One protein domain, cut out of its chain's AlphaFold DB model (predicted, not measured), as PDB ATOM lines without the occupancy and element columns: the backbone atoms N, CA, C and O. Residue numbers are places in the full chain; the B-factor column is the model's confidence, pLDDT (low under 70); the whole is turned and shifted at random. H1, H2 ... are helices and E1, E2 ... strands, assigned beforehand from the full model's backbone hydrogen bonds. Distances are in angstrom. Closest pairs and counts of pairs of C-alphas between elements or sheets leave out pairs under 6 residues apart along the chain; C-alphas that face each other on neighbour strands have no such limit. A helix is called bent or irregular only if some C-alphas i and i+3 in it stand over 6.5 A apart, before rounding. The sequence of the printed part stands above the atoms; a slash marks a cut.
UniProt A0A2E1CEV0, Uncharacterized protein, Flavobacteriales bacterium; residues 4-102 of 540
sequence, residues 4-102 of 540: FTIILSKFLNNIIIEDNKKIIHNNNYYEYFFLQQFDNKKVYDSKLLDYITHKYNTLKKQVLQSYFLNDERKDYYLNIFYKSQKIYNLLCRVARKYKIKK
ATOM      1  N   PHE A   4      80.192 104.432 130.551       85.12
ATOM      2  CA  PHE A   4      79.643 103.219 129.945       85.12
ATOM      3  C   PHE A   4      80.724 102.211 129.546       85.12
ATOM      4  O   PHE A   4      80.525 101.020 129.767       85.12
ATOM      5  N   THR A   5      81.860 102.646 128.985       84.06
ATOM      6  CA  THR A   5      82.929 101.717 128.577       84.06
ATOM      7  C   THR A   5      83.624 101.091 129.777       84.06
ATOM      8  O   THR A   5      83.963  99.913 129.725       84.06
ATOM      9  N   ILE A   6      83.731 101.834 130.882       83.69
ATOM     10  CA  ILE A   6      84.193 101.314 132.176       83.69
ATOM     11  C   ILE A   6      83.230 100.245 132.709       83.69
ATOM     12  O   ILE A   6      83.658  99.199 133.182       83.69
ATOM     13  N   ILE A   7      81.916 100.471 132.628       86.94
ATOM     14  CA  ILE A   7      80.931  99.464 133.055       86.94
ATOM     15  C   ILE A   7      80.984  98.241 132.134       86.94
ATOM     16  O   ILE A   7      80.897  97.113 132.605       86.94
ATOM     17  N   LEU A   8      81.121  98.458 130.824       87.06
ATOM     18  CA  LEU A   8      81.208  97.400 129.824       87.06
ATOM     19  C   LEU A   8      82.419  96.495 130.058       87.06
ATOM     20  O   LEU A   8      82.275  95.276 130.030       87.06
ATOM     21  N   SER A   9      83.582  97.072 130.366       85.06
ATOM     22  CA  SER A   9      84.800  96.298 130.608       85.06
ATOM     23  C   SER A   9      84.695  95.388 131.830       85.06
ATOM     24  O   SER A   9      85.280  94.317 131.827       85.06
ATOM     25  N   LYS A  10      83.912  95.762 132.854       85.56
ATOM     26  CA  LYS A  10      83.701  94.925 134.050       85.56
ATOM     27  C   LYS A  10      82.898  93.650 133.778       85.56
ATOM     28  O   LYS A  10      82.956  92.733 134.586       85.56
ATOM     29  N   PHE A  11      82.154  93.594 132.672       84.56
ATOM     30  CA  PHE A  11      81.422  92.395 132.248       84.56
ATOM     31  C   PHE A  11      82.192  91.522 131.261       84.56
ATOM     32  O   PHE A  11      81.741  90.418 130.964       84.56
ATOM     33  N   LEU A  12      83.323  92.004 130.749       82.06
ATOM     34  CA  LEU A  12      84.202  91.221 129.898       82.06
ATOM     35  C   LEU A  12      85.224  90.532 130.797       82.06
ATOM     36  O   LEU A  12      86.064  91.176 131.427       82.06
ATOM     37  N   ASN A  13      85.107  89.209 130.886       62.38
ATOM     38  CA  ASN A  13      86.073  88.373 131.579       62.38
ATOM     39  C   ASN A  13      87.423  88.599 130.891       62.38
ATOM     40  O   ASN A  13      87.524  88.220 129.732       62.38
ATOM     41  N   ASN A  14      88.406  89.204 131.580       57.84
ATOM     42  CA  ASN A  14      89.829  89.370 131.192       57.84
ATOM     43  C   ASN A  14      90.353  90.801 130.953       57.84
ATOM     44  O   ASN A  14      91.508  90.953 130.551       57.84
ATOM     45  N   ILE A  15      89.582  91.862 131.224       57.53
ATOM     46  CA  ILE A  15      90.080  93.242 131.055       57.53
ATOM     47  C   ILE A  15      90.090  93.980 132.399       57.53
ATOM     48  O   ILE A  15      89.065  94.480 132.868       57.53
ATOM     49  N   ILE A  16      91.273  94.066 133.016       53.69
ATOM     50  CA  ILE A  16      91.526  94.882 134.210       53.69
ATOM     51  C   ILE A  16      92.010  96.260 133.739       53.69
ATOM     52  O   ILE A  16      92.973  96.380 132.987       53.69
ATOM     53  N   ILE A  17      91.299  97.315 134.139       54.72
ATOM     54  CA  ILE A  17      91.719  98.703 133.916       54.72
ATOM     55  C   ILE A  17      92.283  99.202 135.247       54.72
ATOM     56  O   ILE A  17      91.498  99.490 136.151       54.72
ATOM     57  N   GLU A  18      93.607  99.286 135.363       47.47
ATOM     58  CA  GLU A  18      94.307  99.938 136.480       47.47
ATOM     59  C   GLU A  18      94.857 101.293 136.012       47.47
ATOM     60  O   GLU A  18      95.417 101.398 134.924       47.47
ATOM     61  N   ASP A  19      94.632 102.357 136.787       48.56
ATOM     62  CA  ASP A  19      95.258 103.686 136.647       48.56
ATOM     63  C   ASP A  19      95.410 104.230 135.215       48.56
ATOM     64  O   ASP A  19      96.477 104.682 134.797       48.56
ATOM     65  N   ASN A  20      94.330 104.187 134.423       51.69
ATOM     66  CA  ASN A  20      94.312 104.621 133.016       51.69
ATOM     67  C   ASN A  20      95.329 103.909 132.091       51.69
ATOM     68  O   ASN A  20      95.436 104.276 130.916       51.69
ATOM     69  N   LYS A  21      96.015 102.862 132.563       50.00
ATOM     70  CA  LYS A  21      96.883 101.978 131.782       50.00
ATOM     71  C   LYS A  21      96.161 100.643 131.578       50.00
ATOM     72  O   LYS A  21      95.824  99.924 132.510       50.00
ATOM     73  N   LYS A  22      95.863 100.317 130.317       53.59
ATOM     74  CA  LYS A  22      95.211  99.048 129.957       53.59
ATOM     75  C   LYS A  22      96.247  97.926 130.064       53.59
ATOM     76  O   LYS A  22      97.025  97.745 129.135       53.59
ATOM     77  N   ILE A  23      96.267  97.194 131.176       50.97
ATOM     78  CA  ILE A  23      97.065  95.970 131.301       50.97
ATOM     79  C   ILE A  23      96.165  94.801 130.892       50.97
ATOM     80  O   ILE A  23      95.179  94.481 131.555       50.97
ATOM     81  N   ILE A  24      96.466  94.201 129.741       52.34
ATOM     82  CA  ILE A  24      95.732  93.048 129.213       52.34
ATOM     83  C   ILE A  24      96.334  91.793 129.840       52.34
ATOM     84  O   ILE A  24      97.431  91.385 129.474       52.34
ATOM     85  N   HIS A  25      95.601  91.157 130.751       50.81
ATOM     86  CA  HIS A  25      95.926  89.826 131.261       50.81
ATOM     87  C   HIS A  25      94.889  88.787 130.785       50.81
ATOM     88  O   HIS A  25      94.333  88.087 131.618       50.81
ATOM     89  N   ASN A  26      94.573  88.705 129.474       51.91
ATOM     90  CA  ASN A  26      94.233  87.447 128.761       51.91
ATOM     91  C   ASN A  26      93.800  87.620 127.279       51.91
ATOM     92  O   ASN A  26      93.386  88.688 126.834       51.91
ATOM     93  N   ASN A  27      93.858  86.502 126.544       54.38
ATOM     94  CA  ASN A  27      94.017  86.311 125.089       54.38
ATOM     95  C   ASN A  27      92.859  86.684 124.127       54.38
ATOM     96  O   ASN A  27      92.850  86.201 122.993       54.38
ATOM     97  N   ASN A  28      91.874  87.512 124.496       67.69
ATOM     98  CA  ASN A  28      90.739  87.797 123.599       67.69
ATOM     99  C   ASN A  28      90.847  89.168 122.903       67.69
ATOM    100  O   ASN A  28      90.208  90.145 123.298       67.69
ATOM    101  N   TYR A  29      91.642  89.228 121.827       72.06
ATOM    102  CA  TYR A  29      91.845  90.437 121.007       72.06
ATOM    103  C   TYR A  29      90.524  91.061 120.525       72.06
ATOM    104  O   TYR A  29      90.410  92.283 120.415       72.06
ATOM    105  N   TYR A  30      89.500  90.235 120.296       75.56
ATOM    106  CA  TYR A  30      88.187  90.709 119.877       75.56
ATOM    107  C   TYR A  30      87.485  91.522 120.972       75.56
ATOM    108  O   TYR A  30      86.899  92.557 120.673       75.56
ATOM    109  N   GLU A  31      87.568  91.118 122.241       78.19
ATOM    110  CA  GLU A  31      86.951  91.856 123.356       78.19
ATOM    111  C   GLU A  31      87.641  93.197 123.606       78.19
ATOM    112  O   GLU A  31      86.978  94.205 123.862       78.19
ATOM    113  N   TYR A  32      88.967  93.230 123.460       77.44
ATOM    114  CA  TYR A  32      89.731  94.473 123.502       77.44
ATOM    115  C   TYR A  32      89.323  95.420 122.366       77.44
ATOM    116  O   TYR A  32      89.000  96.587 122.614       77.44
ATOM    117  N   PHE A  33      89.281  94.911 121.130       78.12
ATOM    118  CA  PHE A  33      88.850  95.683 119.968       78.12
ATOM    119  C   PHE A  33      87.415  96.187 120.144       78.12
ATOM    120  O   PHE A  33      87.144  97.371 119.948       78.12
ATOM    121  N   PHE A  34      86.511  95.320 120.599       80.31
ATOM    122  CA  PHE A  34      85.123  95.652 120.890       80.31
ATOM    123  C   PHE A  34      85.016  96.811 121.889       80.31
ATOM    124  O   PHE A  34      84.334  97.793 121.599       80.31
ATOM    125  N   LEU A  35      85.745  96.769 123.012       80.94
ATOM    126  CA  LEU A  35      85.792  97.882 123.967       80.94
ATOM    127  C   LEU A  35      86.358  99.168 123.366       80.94
ATOM    128  O   LEU A  35      85.835 100.250 123.637       80.94
ATOM    129  N   GLN A  36      87.421  99.068 122.565       79.19
ATOM    130  CA  GLN A  36      88.068 100.227 121.956       79.19
ATOM    131  C   GLN A  36      87.121 100.982 121.015       79.19
ATOM    132  O   GLN A  36      87.147 102.211 120.996       79.19
ATOM    133  N   GLN A  37      86.235 100.281 120.302       81.31
ATOM    134  CA  GLN A  37      85.251 100.917 119.417       81.31
ATOM    135  C   GLN A  37      84.257 101.809 120.175       81.31
ATOM    136  O   GLN A  37      83.833 102.850 119.668       81.31
ATOM    137  N   PHE A  38      83.922 101.458 121.419       78.12
ATOM    138  CA  PHE A  38      83.108 102.329 122.264       78.12
ATOM    139  C   PHE A  38      83.917 103.470 122.893       78.12
ATOM    140  O   PHE A  38      83.323 104.444 123.332       78.12
ATOM    141  N   ASP A  39      85.246 103.406 122.934       74.38
ATOM    142  CA  ASP A  39      86.119 104.359 123.641       74.38
ATOM    143  C   ASP A  39      86.630 105.509 122.749       74.38
ATOM    144  O   ASP A  39      87.702 106.074 122.970       74.38
ATOM    145  N   ASN A  40      85.873 105.861 121.707       67.06
ATOM    146  CA  ASN A  40      86.320 106.788 120.673       67.06
ATOM    147  C   ASN A  40      86.305 108.267 121.119       67.06
ATOM    148  O   ASN A  40      85.336 108.978 120.861       67.06
ATOM    149  N   LYS A  41      87.384 108.722 121.785       59.41
ATOM    150  CA  LYS A  41      87.574 110.077 122.365       59.41
ATOM    151  C   LYS A  41      87.106 111.240 121.467       59.41
ATOM    152  O   LYS A  41      86.482 112.157 121.976       59.41
ATOM    153  N   LYS A  42      87.301 111.157 120.144       55.59
ATOM    154  CA  LYS A  42      86.934 112.218 119.180       55.59
ATOM    155  C   LYS A  42      85.424 112.470 119.035       55.59
ATOM    156  O   LYS A  42      85.035 113.538 118.592       55.59
ATOM    157  N   VAL A  43      84.575 111.504 119.396       56.25
ATOM    158  CA  VAL A  43      83.101 111.639 119.348       56.25
ATOM    159  C   VAL A  43      82.549 112.293 120.623       56.25
ATOM    160  O   VAL A  43      81.392 112.691 120.678       56.25
ATOM    161  N   TYR A  44      83.363 112.391 121.677       52.91
ATOM    162  CA  TYR A  44      82.923 112.876 122.988       52.91
ATOM    163  C   TYR A  44      83.027 114.388 123.160       52.91
ATOM    164  O   TYR A  44      82.371 114.920 124.053       52.91
ATOM    165  N   ASP A  45      83.803 115.055 122.305       50.94
ATOM    166  CA  ASP A  45      83.872 116.518 122.259       50.94
ATOM    167  C   ASP A  45      82.666 117.122 121.513       50.94
ATOM    168  O   ASP A  45      82.411 118.322 121.600       50.94
ATOM    169  N   SER A  46      81.875 116.292 120.818       55.59
ATOM    170  CA  SER A  46      80.627 116.688 120.166       55.59
ATOM    171  C   SER A  46      79.386 116.285 120.992       55.59
ATOM    172  O   SER A  46      79.465 115.575 121.997       55.59
ATOM    173  N   LYS A  47      78.218 116.839 120.641       61.94
ATOM    174  CA  LYS A  47      76.985 116.863 121.458       61.94
ATOM    175  C   LYS A  47      76.581 115.458 121.954       61.94
ATOM    176  O   LYS A  47      76.740 114.470 121.256       61.94
ATOM    177  N   LEU A  48      75.918 115.361 123.120       61.22
ATOM    178  CA  LEU A  48      75.433 114.100 123.738       61.22
ATOM    179  C   LEU A  48      74.692 113.141 122.773       61.22
ATOM    180  O   LEU A  48      74.730 111.920 122.952       61.22
ATOM    181  N   LEU A  49      74.006 113.682 121.763       60.88
ATOM    182  CA  LEU A  49      73.313 112.912 120.728       60.88
ATOM    183  C   LEU A  49      74.283 112.071 119.875       60.88
ATOM    184  O   LEU A  49      73.958 110.933 119.525       60.88
ATOM    185  N   ASP A  50      75.483 112.586 119.620       68.88
ATOM    186  CA  ASP A  50      76.545 111.946 118.835       68.88
ATOM    187  C   ASP A  50      77.117 110.736 119.580       68.88
ATOM    188  O   ASP A  50      77.359 109.679 119.000       68.88
ATOM    189  N   TYR A  51      77.208 110.823 120.909       74.94
ATOM    190  CA  TYR A  51      77.577 109.680 121.738       74.94
ATOM    191  C   TYR A  51      76.527 108.557 121.707       74.94
ATOM    192  O   TYR A  51      76.869 107.379 121.559       74.94
ATOM    193  N   ILE A  52      75.241 108.892 121.867       77.06
ATOM    194  CA  ILE A  52      74.164 107.888 121.878       77.06
ATOM    195  C   ILE A  52      74.102 107.172 120.527       77.06
ATOM    196  O   ILE A  52      74.056 105.939 120.485       77.06
ATOM    197  N   THR A  53      74.128 107.940 119.439       80.56
ATOM    198  CA  THR A  53      74.151 107.401 118.076       80.56
ATOM    199  C   THR A  53      75.393 106.548 117.840       80.56
ATOM    200  O   THR A  53      75.253 105.415 117.386       80.56
ATOM    201  N   HIS A  54      76.585 107.005 118.233       82.94
ATOM    202  CA  HIS A  54      77.820 106.218 118.135       82.94
ATOM    203  C   HIS A  54      77.747 104.898 118.899       82.94
ATOM    204  O   HIS A  54      78.090 103.853 118.348       82.94
ATOM    205  N   LYS A  55      77.241 104.902 120.135       86.06
ATOM    206  CA  LYS A  55      77.097 103.688 120.951       86.06
ATOM    207  C   LYS A  55      76.228 102.637 120.253       86.06
ATOM    208  O   LYS A  55      76.638 101.485 120.124       86.06
ATOM    209  N   TYR A  56      75.041 103.017 119.778       87.38
ATOM    210  CA  TYR A  56      74.144 102.066 119.113       87.38
ATOM    211  C   TYR A  56      74.622 101.680 117.707       87.38
ATOM    212  O   TYR A  56      74.486 100.521 117.317       87.38
ATOM    213  N   ASN A  57      75.253 102.599 116.973       86.25
ATOM    214  CA  ASN A  57      75.877 102.293 115.686       86.25
ATOM    215  C   ASN A  57      77.046 101.316 115.844       86.25
ATOM    216  O   ASN A  57      77.194 100.410 115.027       86.25
ATOM    217  N   THR A  58      77.837 101.460 116.906       86.62
ATOM    218  CA  THR A  58      78.935 100.544 117.236       86.62
ATOM    219  C   THR A  58      78.398  99.152 117.539       86.62
ATOM    220  O   THR A  58      78.868  98.187 116.944       86.62
ATOM    221  N   LEU A  59      77.354  99.035 118.369       88.31
ATOM    222  CA  LEU A  59      76.688  97.752 118.620       88.31
ATOM    223  C   LEU A  59      76.170  97.118 117.317       88.31
ATOM    224  O   LEU A  59      76.389  95.932 117.067       88.31
ATOM    225  N   LYS A  60      75.517  97.915 116.463       87.38
ATOM    226  CA  LYS A  60      74.975  97.446 115.184       87.38
ATOM    227  C   LYS A  60      76.075  96.924 114.259       87.38
ATOM    228  O   LYS A  60      75.945  95.815 113.752       87.38
ATOM    229  N   LYS A  61      77.150  97.691 114.064       86.50
ATOM    230  CA  LYS A  61      78.251  97.338 113.156       86.50
ATOM    231  C   LYS A  61      79.076  96.159 113.671       86.50
ATOM    232  O   LYS A  61      79.353  95.239 112.913       86.50
ATOM    233  N   GLN A  62      79.460  96.191 114.947       84.38
ATOM    234  CA  GLN A  62      80.417  95.234 115.509       84.38
ATOM    235  C   GLN A  62      79.770  93.912 115.924       84.38
ATOM    236  O   GLN A  62      80.422  92.879 115.836       84.38
ATOM    237  N   VAL A  63      78.500  93.928 116.349       85.06
ATOM    238  CA  VAL A  63      77.815  92.725 116.849       85.06
ATOM    239  C   VAL A  63      76.760  92.239 115.867       85.06
ATOM    240  O   VAL A  63      76.861  91.130 115.352       85.06
ATOM    241  N   LEU A  64      75.755  93.068 115.566       85.44
ATOM    242  CA  LEU A  64      74.581  92.616 114.809       85.44
ATOM    243  C   LEU A  64      74.908  92.295 113.342       85.44
ATOM    244  O   LEU A  64      74.493  91.258 112.829       85.44
ATOM    245  N   GLN A  65      75.665  93.174 112.683       87.19
ATOM    246  CA  GLN A  65      76.026  93.073 111.263       87.19
ATOM    247  C   GLN A  65      77.368  92.373 111.021       87.19
ATOM    248  O   GLN A  65      77.789  92.246 109.874       87.19
ATOM    249  N   SER A  66      78.052  91.930 112.076       84.75
ATOM    250  CA  SER A  66      79.321  91.227 111.924       84.75
ATOM    251  C   SER A  66      79.090  89.824 111.371       84.75
ATOM    252  O   SER A  66      78.379  89.015 111.972       84.75
ATOM    253  N   TYR A  67      79.721  89.542 110.231       81.62
ATOM    254  CA  TYR A  67      79.777  88.208 109.628       81.62
ATOM    255  C   TYR A  67      80.739  87.270 110.371       81.62
ATOM    256  O   TYR A  67      80.645  86.059 110.232       81.62
ATOM    257  N   PHE A  68      81.649  87.825 111.178       77.81
ATOM    258  CA  PHE A  68      82.678  87.071 111.901       77.81
ATOM    259  C   PHE A  68      82.195  86.516 113.249       77.81
ATOM    260  O   PHE A  68      82.942  85.824 113.940       77.81
ATOM    261  N   LEU A  69      80.965  86.847 113.653       81.25
ATOM    262  CA  LEU A  69      80.357  86.348 114.879       81.25
ATOM    263  C   LEU A  69      79.256  85.340 114.562       81.25
ATOM    264  O   LEU A  69      78.298  85.665 113.862       81.25
ATOM    265  N   ASN A  70      79.353  84.165 115.174       85.31
ATOM    266  CA  ASN A  70      78.248  83.213 115.241       85.31
ATOM    267  C   ASN A  70      77.139  83.757 116.152       85.31
ATOM    268  O   ASN A  70      77.407  84.572 117.042       85.31
ATOM    269  N   ASP A  71      75.913  83.264 115.979       85.12
ATOM    270  CA  ASP A  71      74.741  83.758 116.712       85.12
ATOM    271  C   ASP A  71      74.899  83.646 118.238       85.12
ATOM    272  O   ASP A  71      74.627  84.609 118.951       85.12
ATOM    273  N   GLU A  72      75.494  82.563 118.743       86.44
ATOM    274  CA  GLU A  72      75.793  82.407 120.177       86.44
ATOM    275  C   GLU A  72      76.705  83.521 120.724       86.44
ATOM    276  O   GLU A  72      76.506  84.035 121.828       86.44
ATOM    277  N   ARG A  73      77.707  83.942 119.941       83.62
ATOM    278  CA  ARG A  73      78.609  85.037 120.331       83.62
ATOM    279  C   ARG A  73      77.918  86.392 120.229       83.62
ATOM    280  O   ARG A  73      78.187  87.269 121.050       83.62
ATOM    281  N   LYS A  74      77.024  86.578 119.253       87.38
ATOM    282  CA  LYS A  74      76.197  87.791 119.165       87.38
ATOM    283  C   LYS A  74      75.317  87.926 120.402       87.38
ATOM    284  O   LYS A  74      75.314  88.994 121.014       87.38
ATOM    285  N   ASP A  75      74.660  86.847 120.811       87.75
ATOM    286  CA  ASP A  75      73.830  86.813 122.014       87.75
ATOM    287  C   ASP A  75      74.646  87.080 123.284       87.75
ATOM    288  O   ASP A  75      74.210  87.844 124.150       87.75
ATOM    289  N   TYR A  76      75.866  86.543 123.373       88.62
ATOM    290  CA  TYR A  76      76.797  86.848 124.462       88.62
ATOM    291  C   TYR A  76      77.103  88.354 124.564       88.62
ATOM    292  O   TYR A  76      76.894  88.957 125.623       88.62
ATOM    293  N   TYR A  77      77.527  88.995 123.467       87.75
ATOM    294  CA  TYR A  77      77.843  90.429 123.470       87.75
ATOM    295  C   TYR A  77      76.609  91.314 123.670       87.75
ATOM    296  O   TYR A  77      76.697  92.336 124.354       87.75
ATOM    297  N   LEU A  78      75.450  90.921 123.133       89.44
ATOM    298  CA  LEU A  78      74.182  91.605 123.385       89.44
ATOM    299  C   LEU A  78      73.804  91.540 124.865       89.44
ATOM    300  O   LEU A  78      73.477  92.568 125.455       89.44
ATOM    301  N   ASN A  79      73.910  90.368 125.493       90.50
ATOM    302  CA  ASN A  79      73.627  90.197 126.916       90.50
ATOM    303  C   ASN A  79      74.549  91.065 127.785       90.50
ATOM    304  O   ASN A  79      74.084  91.749 128.701       90.50
ATOM    305  N   ILE A  80      75.845  91.101 127.466       89.19
ATOM    306  CA  ILE A  80      76.805  91.990 128.127       89.19
ATOM    307  C   ILE A  80      76.392  93.453 127.955       89.19
ATOM    308  O   ILE A  80      76.241  94.166 128.948       89.19
ATOM    309  N   PHE A  81      76.119  93.889 126.724       90.62
ATOM    310  CA  PHE A  81      75.684  95.254 126.443       90.62
ATOM    311  C   PHE A  81      74.417  95.626 127.228       90.62
ATOM    312  O   PHE A  81      74.351  96.706 127.820       90.62
ATOM    313  N   TYR A  82      73.426  94.732 127.297       91.00
ATOM    314  CA  TYR A  82      72.197  94.949 128.061       91.00
ATOM    315  C   TYR A  82      72.460  95.091 129.563       91.00
ATOM    316  O   TYR A  82      71.929  96.013 130.191       91.00
ATOM    317  N   LYS A  83      73.302  94.228 130.144       92.25
ATOM    318  CA  LYS A  83      73.702  94.320 131.559       92.25
ATOM    319  C   LYS A  83      74.408  95.644 131.845       92.25
ATOM    320  O   LYS A  83      74.027  96.350 132.783       92.25
ATOM    321  N   SER A  84      75.358  96.029 130.996       91.06
ATOM    322  CA  SER A  84      76.077  97.298 131.116       91.06
ATOM    323  C   SER A  84      75.141  98.498 130.992       91.06
ATOM    324  O   SER A  84      75.201  99.414 131.810       91.06
ATOM    325  N   GLN A  85      74.212  98.477 130.034       90.75
ATOM    326  CA  GLN A  85      73.220  99.537 129.846       90.75
ATOM    327  C   GLN A  85      72.285  99.669 131.051       90.75
ATOM    328  O   GLN A  85      71.962 100.787 131.463       90.75
ATOM    329  N   LYS A  86      71.866  98.545 131.645       91.25
ATOM    330  CA  LYS A  86      71.026  98.531 132.848       91.25
ATOM    331  C   LYS A  86      71.735  99.201 134.024       91.25
ATOM    332  O   LYS A  86      71.131 100.046 134.686       91.25
ATOM    333  N   ILE A  87      73.003  98.862 134.258       91.75
ATOM    334  CA  ILE A  87      73.801  99.442 135.348       91.75
ATOM    335  C   ILE A  87      74.106 100.911 135.090       91.75
ATOM    336  O   ILE A  87      73.908 101.727 135.984       91.75
ATOM    337  N   TYR A  88      74.489 101.271 133.867       91.00
ATOM    338  CA  TYR A  88      74.692 102.665 133.481       91.00
ATOM    339  C   TYR A  88      73.442 103.508 133.769       91.00
ATOM    340  O   TYR A  88      73.515 104.514 134.469       91.00
ATOM    341  N   ASN A  89      72.266 103.048 133.329       87.62
ATOM    342  CA  ASN A  89      71.001 103.739 133.579       87.62
ATOM    343  C   ASN A  89      70.671 103.841 135.077       87.62
ATOM    344  O   ASN A  89      70.126 104.855 135.519       87.62
ATOM    345  N   LEU A  90      70.980 102.806 135.866       92.12
ATOM    346  CA  LEU A  90      70.807 102.829 137.318       92.12
ATOM    347  C   LEU A  90      71.711 103.887 137.962       92.12
ATOM    348  O   LEU A  90      71.222 104.709 138.734       92.12
ATOM    349  N   LEU A  91      72.996 103.911 137.603       91.06
ATOM    350  CA  LEU A  91      73.958 104.891 138.103       91.06
ATOM    351  C   LEU A  91      73.563 106.316 137.708       91.06
ATOM    352  O   LEU A  91      73.564 107.198 138.562       91.06
ATOM    353  N   CYS A  92      73.119 106.545 136.469       88.31
ATOM    354  CA  CYS A  92      72.594 107.846 136.044       88.31
ATOM    355  C   CYS A  92      71.391 108.291 136.889       88.31
ATOM    356  O   CYS A  92      71.297 109.459 137.264       88.31
ATOM    357  N   ARG A  93      70.478 107.370 137.235       87.94
ATOM    358  CA  ARG A  93      69.339 107.670 138.123       87.94
ATOM    359  C   ARG A  93      69.796 108.023 139.534       87.94
ATOM    360  O   ARG A  93      69.262 108.965 140.114       87.94
ATOM    361  N   VAL A  94      70.762 107.287 140.084       92.25
ATOM    362  CA  VAL A  94      71.330 107.562 141.412       92.25
ATOM    363  C   VAL A  94      72.027 108.921 141.419       92.25
ATOM    364  O   VAL A  94      71.717 109.751 142.271       92.25
ATOM    365  N   ALA A  95      72.875 109.191 140.427       90.12
ATOM    366  CA  ALA A  95      73.546 110.476 140.263       90.12
ATOM    367  C   ALA A  95      72.539 111.626 140.138       90.12
ATOM    368  O   ALA A  95      72.693 112.650 140.797       90.12
ATOM    369  N   ARG A  96      71.461 111.453 139.361       87.50
ATOM    370  CA  ARG A  96      70.405 112.468 139.253       87.50
ATOM    371  C   ARG A  96      69.681 112.695 140.579       87.50
ATOM    372  O   ARG A  96      69.482 113.842 140.961       87.50
ATOM    373  N   LYS A  97      69.328 111.635 141.312       88.88
ATOM    374  CA  LYS A  97      68.735 111.769 142.654       88.88
ATOM    375  C   LYS A  97      69.670 112.505 143.613       88.88
ATOM    376  O   LYS A  97      69.204 113.343 144.375       88.88
ATOM    377  N   TYR A  98      70.966 112.205 143.570       91.88
ATOM    378  CA  TYR A  98      71.967 112.889 144.382       91.88
ATOM    379  C   TYR A  98      72.053 114.381 144.037       91.88
ATOM    380  O   TYR A  98      71.942 115.216 144.928       91.88
ATOM    381  N   LYS A  99      72.149 114.712 142.744       88.25
ATOM    382  CA  LYS A  99      72.155 116.094 142.249       88.25
ATOM    383  C   LYS A  99      70.935 116.890 142.705       88.25
ATOM    384  O   LYS A  99      71.101 117.991 143.198       88.25
ATOM    385  N   ILE A 100      69.734 116.318 142.591       87.56
ATOM    386  CA  ILE A 100      68.488 116.968 143.031       87.56
ATOM    387  C   ILE A 100      68.459 117.141 144.556       87.56
ATOM    388  O   ILE A 100      67.957 118.134 145.058       87.56
ATOM    389  N   LYS A 101      68.996 116.192 145.330       88.19
ATOM    390  CA  LYS A 101      69.069 116.334 146.795       88.19
ATOM    391  C   LYS A 101      70.059 117.410 147.244       88.19
ATOM    392  O   LYS A 101      69.886 117.972 148.320       88.19
ATOM    393  N   LYS A 102      71.115 117.636 146.464       89.88
ATOM    394  CA  LYS A 102      72.179 118.612 146.732       89.88
ATOM    395  C   LYS A 102      72.028 119.899 145.920       89.88
ATOM    396  O   LYS A 102      72.948 120.709 145.920       89.88
TER     397      LYS A 102
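Overview. This is residues 4 to 102 of the 540 residues of an uncharacterized protein of Flavobacteriales bacterium (UniProt A0A2E1CEV0). One long helix, H4, makes the longest axis; H1, H2 and H3 gather along part of it so that the four helices form a ring of contacts, H1 to H2 to H3 to H4 and back to H1, while a small two-stranded hairpin, E1 and E2, lies at the edge of the body next to H1. Residues 90 to 102, of which 90 to 101 belong to H4, stick out beyond that body. The printed part has 99 residues with four named helices and two named strands, in the order H1 E1 E2 H2 H3 H4; the class is mostly helix, and the sheet, in the order E1 - E2, is antiparallel. The whole is elongated and only just compact, close to loose, with a radius of gyration of the C-alphas of 14.8 A and spans of 47 by 29 by 26 A.

Arrangement. Begin at H1, residues 4 to 10; its Ser 9 and Ile 15 of E1, residues 15 to 18, are the closest C-alphas of the two, 6.1 A apart. E1 forms a hairpin with E2, residues 21 to 24, antiparallel at 151 degrees; look for N 21 and O 18, 2.8 A apart, within hydrogen-bond range. Next comes H2, residues 29 to 38, which touches H1 at a shallow tilt of 22 degrees, opposite ways, closest at C-alphas 5 and 38, 6.3 A. H3, residues 48 to 64, forms a helical hairpin with H2 at a shallow tilt of 26 degrees, closest at C-alphas 38 and 55, 6.3 A. H4, residues 71 to 101, forms a helical hairpin with H3 at a shallow tilt of 19 degrees; they touch through residues 63 to 64 and 74 to 78 alone, closest at C-alphas 63 and 74, 5.7 A. With residues 80 to 88 alone, H4 touches H1 at a steep tilt of 59 degrees, opposite ways, closest at C-alphas 8 and 84, 5.3 A. H2 and H4 are apart. In H1, H3 and H4 every O i to N i+4 pair is within hydrogen-bond range; in H2, 5 of 6 are.

Along the chain. Find C-alpha 4 at (79.643, 103.219, 129.945), where H1 begins; it is 10.1 A long. E1 measures 9.6 A, E2 9.4 A, H2 14.8 A and H3 23.3 A. H3 is neither bent nor irregular, but only just: C-alphas 61 and 64 are 6.2 A apart. From C-alpha 71 at (74.741, 83.758, 116.712), H4 runs 44.7 A to C-alpha 101 at (69.069, 116.334, 146.795).

Size, cuts and confidence. The C-alphas of Tyr 67 and Lys 102 are the two farthest apart, 48.6 A. The printed part has no cut and no long link. Mean pLDDT of the printed part is 77.5; look for values under 70 at residues 13 to 28 and 40 to 50.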